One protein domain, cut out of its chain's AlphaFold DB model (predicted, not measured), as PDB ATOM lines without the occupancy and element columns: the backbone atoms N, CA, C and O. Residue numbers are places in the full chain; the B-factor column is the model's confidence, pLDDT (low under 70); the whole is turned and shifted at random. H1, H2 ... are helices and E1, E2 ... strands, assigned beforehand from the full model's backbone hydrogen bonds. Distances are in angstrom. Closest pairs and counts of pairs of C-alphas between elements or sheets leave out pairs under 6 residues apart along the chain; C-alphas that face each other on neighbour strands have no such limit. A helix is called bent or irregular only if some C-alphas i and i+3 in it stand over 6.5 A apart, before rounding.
ATOM      1  N   CYS A  15      51.815 -17.951 125.729       32.31
ATOM      2  CA  CYS A  15      50.621 -18.415 126.443       32.31
ATOM      3  C   CYS A  15      50.957 -19.166 127.733       32.31
ATOM      4  O   CYS A  15      50.275 -18.964 128.729       32.31
ATOM      5  N   SER A  16      52.005 -19.992 127.770       35.41
ATOM      6  CA  SER A  16      52.311 -20.797 128.965       35.41
ATOM      7  C   SER A  16      52.703 -19.934 130.170       35.41
ATOM      8  O   SER A  16      52.270 -20.198 131.294       35.41
ATOM      9  N   PHE A  17      53.466 -18.862 129.940       35.16
ATOM     10  CA  PHE A  17      53.838 -17.909 130.987       35.16
ATOM     11  C   PHE A  17      52.668 -16.994 131.371       35.16
ATOM     12  O   PHE A  17      52.429 -16.775 132.559       35.16
ATOM     13  N   ALA A  18      51.881 -16.532 130.393       37.72
ATOM     14  CA  ALA A  18      50.705 -15.697 130.638       37.72
ATOM     15  C   ALA A  18      49.578 -16.449 131.370       37.72
ATOM     16  O   ALA A  18      48.918 -15.875 132.234       37.72
ATOM     17  N   LEU A  19      49.380 -17.742 131.091       44.69
ATOM     18  CA  LEU A  19      48.437 -18.598 131.817       44.69
ATOM     19  C   LEU A  19      48.872 -18.793 133.273       44.69
ATOM     20  O   LEU A  19      48.033 -18.755 134.172       44.69
ATOM     21  N   LYS A  20      50.179 -18.935 133.528       48.38
ATOM     22  CA  LYS A  20      50.714 -19.054 134.892       48.38
ATOM     23  C   LYS A  20      50.581 -17.746 135.680       48.38
ATOM     24  O   LYS A  20      50.218 -17.786 136.853       48.38
ATOM     25  N   GLN A  21      50.821 -16.595 135.045       45.09
ATOM     26  CA  GLN A  21      50.654 -15.282 135.681       45.09
ATOM     27  C   GLN A  21      49.183 -14.911 135.908       45.09
ATOM     28  O   GLN A  21      48.847 -14.494 137.014       45.09
ATOM     29  N   LYS A  22      48.286 -15.160 134.940       42.34
ATOM     30  CA  LYS A  22      46.834 -14.984 135.138       42.34
ATOM     31  C   LYS A  22      46.302 -15.871 136.250       42.34
ATOM     32  O   LYS A  22      45.505 -15.399 137.051       42.34
ATOM     33  N   SER A  23      46.768 -17.118 136.326       46.84
ATOM     34  CA  SER A  23      46.427 -18.017 137.427       46.84
ATOM     35  C   SER A  23      46.813 -17.399 138.773       46.84
ATOM     36  O   SER A  23      46.004 -17.434 139.686       46.84
ATOM     37  N   ASN A  24      47.990 -16.777 138.888       49.62
ATOM     38  CA  ASN A  24      48.472 -16.199 140.145       49.62
ATOM     39  C   ASN A  24      47.720 -14.907 140.550       49.62
ATOM     40  O   ASN A  24      47.362 -14.735 141.713       49.62
ATOM     41  N   GLU A  25      47.400 -14.021 139.599       51.09
ATOM     42  CA  GLU A  25      46.561 -12.836 139.866       51.09
ATOM     43  C   GLU A  25      45.098 -13.195 140.163       51.09
ATOM     44  O   GLU A  25      44.464 -12.576 141.026       51.09
ATOM     45  N   GLN A  26      44.547 -14.208 139.486       55.38
ATOM     46  CA  GLN A  26      43.204 -14.710 139.778       55.38
ATOM     47  C   GLN A  26      43.124 -15.386 141.142       55.38
ATOM     48  O   GLN A  26      42.121 -15.183 141.826       55.38
ATOM     49  N   GLU A  27      44.162 -16.109 141.572       56.62
ATOM     50  CA  GLU A  27      44.219 -16.683 142.921       56.62
ATOM     51  C   GLU A  27      44.158 -15.573 143.983       56.62
ATOM     52  O   GLU A  27      43.311 -15.624 144.876       56.62
ATOM     53  N   GLY A  28      44.957 -14.507 143.842       62.00
ATOM     54  CA  GLY A  28      44.944 -13.368 144.769       62.00
ATOM     55  C   GLY A  28      43.591 -12.645 144.830       62.00
ATOM     56  O   GLY A  28      43.068 -12.369 145.914       62.00
ATOM     57  N   CYS A  29      42.969 -12.397 143.673       71.56
ATOM     58  CA  CYS A  29      41.653 -11.757 143.599       71.56
ATOM     59  C   CYS A  29      40.532 -12.639 144.172       71.56
ATOM     60  O   CYS A  29      39.568 -12.130 144.751       71.56
ATOM     61  N   TYR A  30      40.641 -13.957 144.003       72.50
ATOM     62  CA  TYR A  30      39.661 -14.920 144.488       72.50
ATOM     63  C   TYR A  30      39.748 -15.107 146.005       72.50
ATOM     64  O   TYR A  30      38.719 -15.073 146.679       72.50
ATOM     65  N   VAL A  31      40.963 -15.186 146.560       81.56
ATOM     66  CA  VAL A  31      41.189 -15.221 148.013       81.56
ATOM     67  C   VAL A  31      40.702 -13.934 148.673       81.56
ATOM     68  O   VAL A  31      39.948 -13.994 149.645       81.56
ATOM     69  N   HIS A  32      41.051 -12.768 148.117       82.69
ATOM     70  CA  HIS A  32      40.565 -11.487 148.632       82.69
ATOM     71  C   HIS A  32      39.033 -11.427 148.623       82.69
ATOM     72  O   HIS A  32      38.424 -11.064 149.626       82.69
ATOM     73  N   ARG A  33      38.387 -11.836 147.520       84.00
ATOM     74  CA  ARG A  33      36.920 -11.900 147.436       84.00
ATOM     75  C   ARG A  33      36.339 -12.828 148.496       84.00
ATOM     76  O   ARG A  33      35.362 -12.443 149.128       84.00
ATOM     77  N   HIS A  34      36.928 -14.007 148.688       84.81
ATOM     78  CA  HIS A  34      36.464 -15.006 149.647       84.81
ATOM     79  C   HIS A  34      36.492 -14.480 151.090       84.81
ATOM     80  O   HIS A  34      35.519 -14.645 151.817       84.81
ATOM     81  N   LEU A  35      37.546 -13.762 151.482       86.56
ATOM     82  CA  LEU A  35      37.687 -13.219 152.839       86.56
ATOM     83  C   LEU A  35      36.913 -11.908 153.077       86.56
ATOM     84  O   LEU A  35      36.840 -11.433 154.208       86.56
ATOM     85  N   HIS A  36      36.338 -11.302 152.033       87.69
ATOM     86  CA  HIS A  36      35.710  -9.982 152.129       87.69
ATOM     87  C   HIS A  36      34.292 -10.003 152.725       87.69
ATOM     88  O   HIS A  36      33.886  -9.034 153.367       87.69
ATOM     89  N   SER A  37      33.538 -11.094 152.542       82.69
ATOM     90  CA  SER A  37      32.141 -11.203 152.987       82.69
ATOM     91  C   SER A  37      31.940 -12.312 154.031       82.69
ATOM     92  O   SER A  37      32.540 -13.383 153.895       82.69
ATOM     93  N   PRO A  38      31.083 -12.093 155.050       85.06
ATOM     94  CA  PRO A  38      30.625 -13.151 155.952       85.06
ATOM     95  C   PRO A  38      29.743 -14.204 155.256       85.06
ATOM     96  O   PRO A  38      29.627 -15.309 155.777       85.06
ATOM     97  N   ASP A  39      29.156 -13.888 154.095       86.31
ATOM     98  CA  ASP A  39      28.288 -14.800 153.329       86.31
ATOM     99  C   ASP A  39      29.082 -15.815 152.494       86.31
ATOM    100  O   ASP A  39      28.540 -16.792 151.976       86.31
ATOM    101  N   ASN A  40      30.388 -15.587 152.341       87.62
ATOM    102  CA  ASN A  40      31.278 -16.537 151.692       87.62
ATOM    103  C   ASN A  40      31.590 -17.693 152.640       87.62
ATOM    104  O   ASN A  40      31.751 -17.481 153.838       87.62
ATOM    105  N   GLY A  41      31.761 -18.896 152.088       88.12
ATOM    106  CA  GLY A  41      31.980 -20.107 152.880       88.12
ATOM    107  C   GLY A  41      33.094 -20.001 153.933       88.12
ATOM    108  O   GLY A  41      34.041 -19.235 153.800       88.12
ATOM    109  N   LEU A  42      32.982 -20.820 154.980       90.12
ATOM    110  CA  LEU A  42      33.910 -20.856 156.118       90.12
ATOM    111  C   LEU A  42      35.351 -21.240 155.739       90.12
ATOM    112  O   LEU A  42      36.306 -20.787 156.372       90.12
ATOM    113  N   LEU A  43      35.497 -22.120 154.747       90.69
ATOM    114  CA  LEU A  43      36.773 -22.665 154.302       90.69
ATOM    115  C   LEU A  43      36.880 -22.606 152.784       90.69
ATOM    116  O   LEU A  43      35.956 -23.005 152.071       90.69
ATOM    117  N   LEU A  44      38.058 -22.219 152.306       89.56
ATOM    118  CA  LEU A  44      38.442 -22.314 150.910       89.56
ATOM    119  C   LEU A  44      39.641 -23.247 150.739       89.56
ATOM    120  O   LEU A  44      40.646 -23.121 151.431       89.56
ATOM    121  N   LYS A  45      39.545 -24.183 149.792       88.94
ATOM    122  CA  LYS A  45      40.666 -25.041 149.394       88.94
ATOM    123  C   LYS A  45      41.458 -24.333 148.301       88.94
ATOM    124  O   LYS A  45      40.910 -24.104 147.227       88.94
ATOM    125  N   VAL A  46      42.724 -24.028 148.563       87.75
ATOM    126  CA  VAL A  46      43.645 -23.479 147.556       87.75
ATOM    127  C   VAL A  46      44.759 -24.479 147.253       87.75
ATOM    128  O   VAL A  46      45.195 -25.192 148.161       87.75
ATOM    129  N   PRO A  47      45.218 -24.598 145.999       85.75
ATOM    130  CA  PRO A  47      46.336 -25.471 145.664       85.75
ATOM    131  C   PRO A  47      47.632 -24.961 146.313       85.75
ATOM    132  O   PRO A  47      48.003 -23.799 146.183       85.75
ATOM    133  N   GLY A  48      48.346 -25.826 147.031       84.12
ATOM    134  CA  GLY A  48      49.638 -25.493 147.622       84.12
ATOM    135  C   GLY A  48      50.748 -25.541 146.578       84.12
ATOM    136  O   GLY A  48      50.964 -26.558 145.921       84.12
ATOM    137  N   THR A  49      51.494 -24.447 146.458       83.38
ATOM    138  CA  THR A  49      52.542 -24.279 145.440       83.38
ATOM    139  C   THR A  49      53.808 -25.092 145.719       83.38
ATOM    140  O   THR A  49      54.511 -25.452 144.780       83.38
ATOM    141  N   LEU A  50      54.092 -25.398 146.989       80.06
ATOM    142  CA  LEU A  50      55.330 -26.069 147.410       80.06
ATOM    143  C   LEU A  50      55.224 -27.596 147.420       80.06
ATOM    144  O   LEU A  50      56.170 -28.291 147.070       80.06
ATOM    145  N   THR A  51      54.081 -28.128 147.853       78.62
ATOM    146  CA  THR A  51      53.896 -29.571 148.079       78.62
ATOM    147  C   THR A  51      52.916 -30.207 147.097       78.62
ATOM    148  O   THR A  51      52.735 -31.423 147.130       78.62
ATOM    149  N   GLY A  52      52.232 -29.404 146.274       82.06
ATOM    150  CA  GLY A  52      51.131 -29.852 145.414       82.06
ATOM    151  C   GLY A  52      49.872 -30.286 146.179       82.06
ATOM    152  O   GLY A  52      48.879 -30.664 145.563       82.06
ATOM    153  N   LYS A  53      49.891 -30.238 147.518       88.94
ATOM    154  CA  LYS A  53      48.738 -30.529 148.380       88.94
ATOM    155  C   LYS A  53      47.903 -29.270 148.570       88.94
ATOM    156  O   LYS A  53      48.434 -28.168 148.508       88.94
ATOM    157  N   TRP A  54      46.605 -29.410 148.820       89.56
ATOM    158  CA  TRP A  54      45.754 -28.254 149.108       89.56
ATOM    159  C   TRP A  54      46.058 -27.652 150.487       89.56
ATOM    160  O   TRP A  54      46.286 -28.380 151.453       89.56
ATOM    161  N   ASN A  55      45.978 -26.327 150.583       88.94
ATOM    162  CA  ASN A  55      45.990 -25.581 151.834       88.94
ATOM    163  C   ASN A  55      44.573 -25.064 152.137       88.94
ATOM    164  O   ASN A  55      43.894 -24.573 151.230       88.94
ATOM    165  N   PRO A  56      44.092 -25.177 153.385       90.75
ATOM    166  CA  PRO A  56      42.839 -24.561 153.791       90.75
ATOM    167  C   PRO A  56      43.047 -23.073 154.109       90.75
ATOM    168  O   PRO A  56      43.957 -22.710 154.849       90.75
ATOM    169  N   LEU A  57      42.169 -22.217 153.593       90.75
ATOM    170  CA  LEU A  57      42.033 -20.819 153.998       90.75
ATOM    171  C   LEU A  57      40.746 -20.655 154.799       90.75
ATOM    172  O   LEU A  57      39.672 -21.019 154.328       90.75
ATOM    173  N   PHE A  58      40.866 -20.119 156.007       91.06
ATOM    174  CA  PHE A  58      39.754 -19.918 156.929       91.06
ATOM    175  C   PHE A  58      39.215 -18.490 156.844       91.06
ATOM    176  O   PHE A  58      39.993 -17.537 156.878       91.06
ATOM    177  N   ASN A  59      37.888 -18.344 156.774       91.62
ATOM    178  CA  ASN A  59      37.208 -17.053 156.818       91.62
ATOM    179  C   ASN A  59      36.713 -16.740 158.248       91.62
ATOM    180  O   ASN A  59      35.662 -17.246 158.650       91.62
ATOM    181  N   PRO A  60      37.395 -15.864 159.012       89.06
ATOM    182  CA  PRO A  60      36.993 -15.530 160.380       89.06
ATOM    183  C   PRO A  60      35.721 -14.675 160.458       89.06
ATOM    184  O   PRO A  60      35.159 -14.523 161.538       89.06
ATOM    185  N   ARG A  61      35.269 -14.090 159.340       88.62
ATOM    186  CA  ARG A  61      34.061 -13.253 159.295       88.62
ATOM    187  C   ARG A  61      32.787 -14.076 159.121       88.62
ATOM    188  O   ARG A  61      31.703 -13.544 159.330       88.62
ATOM    189  N   HIS A  62      32.901 -15.343 158.721       90.06
ATOM    190  CA  HIS A  62      31.750 -16.216 158.515       90.06
ATOM    191  C   HIS A  62      31.019 -16.482 159.839       90.06
ATOM    192  O   HIS A  62      31.648 -16.661 160.881       90.06
ATOM    193  N   SER A  63      29.687 -16.568 159.810       90.62
ATOM    194  CA  SER A  63      28.850 -16.748 161.013       90.62
ATOM    195  C   SER A  63      29.212 -17.997 161.829       90.62
ATOM    196  O   SER A  63      29.150 -17.993 163.056       90.62
TER     197      SER A  63
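Overview. This is residues 15 to 63 of the 94 residues of an uncharacterized protein of Pantoea sp. VH_25 (UniProt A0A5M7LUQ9). One long helix, H1, makes the long side of a loose, flat shape, and after it the chain folds back into a two-stranded hairpin, E1 and E2, beside the later part of the helix, with few close approaches between helix and hairpin. The first part of H1, residues 15 to 26, sticks out as a free arm at one end of the long axis, while the tail after E2 ends at the other. The printed part has 49 residues with one named helix and two named strands, in the order H1, E1, E2, and the two strands make an antiparallel sheet in the order E1 - E2. The class is mixed, helices and strands. The whole is loose, with a radius of gyration of the C-alphas of 12.5 A, and the C-alphas span 40 by 21 by 10 A.

Along the chain. Find C-alpha 15, of Cys 15, at (50.621, -18.415, 126.443); here H1 begins. From there H1 covers residues 15 to 36 and reaches C-alpha 36, of His 36, at (35.710, -9.982, 152.129), 30.9 A from its first C-alpha. Read on through residues 37 to 42, a short link of 6 residues, and you come to E1, residues 43 to 47. E1 begins with C-alpha 43 at (36.773, -22.665, 154.302) and is 13.2 A long from first to last C-alpha. Residues 48 to 53 are the next short link, also of 6 residues, and it leads into E2, residues 54 to 58. E2 is 12.9 A long and ends with C-alpha 58, of Phe 58, at (39.754, -19.918, 156.929). Residues 59 to 63 follow it, to the last printed residue, Ser 63.

Arrangement. Begin with the sheet, where E1 and E2 form a hairpin of antiparallel neighbour strands, with 150 degrees between their N-to-C directions. Compare C-alphas 43 and 58, which face each other at 4.8 A, and then C-alphas 47 and 54, which face each other at 4.5 A. Look at the backbone between them: N 44 and O 57 are within hydrogen-bond range at 2.9 A, and N 55 and O 46 at 2.8 A. From the sheet go to the helix. The closest C-alphas of H1 and E1 are those of His 34 and Leu 44, 7.7 A apart, and this is the 1 pair of their C-alphas within 8 A. The centres of H1 and E1 are 13.1 A apart. H1 and E2 are near each other, with 5 pairs of C-alphas within 10 A and no pair within 8 A. Residues 27 to 35 of H1 make the pairs within 10 A of the sheet, 11 with E1 and 5 with E2. In H1, which is not bent, every O i to N i+4 pair is within hydrogen-bond range.

Size, cuts and confidence. The two C-alphas farthest apart in the domain are those of Cys 15 and Ser 63, the first and last printed residues, at 40.9 A. Residues 15 to 26, which belong to H1, stand free; without them the body has 37 residues, spans 31 by 18 by 10 A and has a radius of gyration of 10.4 A. The printed part has no cut, and neither link is long. In the B-factor column the mean pLDDT of the printed part is 74.6. Look there at residues 15 to 28, 14 residues, and you find values under 70, the model's low confidence. The mean pLDDT is 59 for H1, 89 for E1 and 90 for E2.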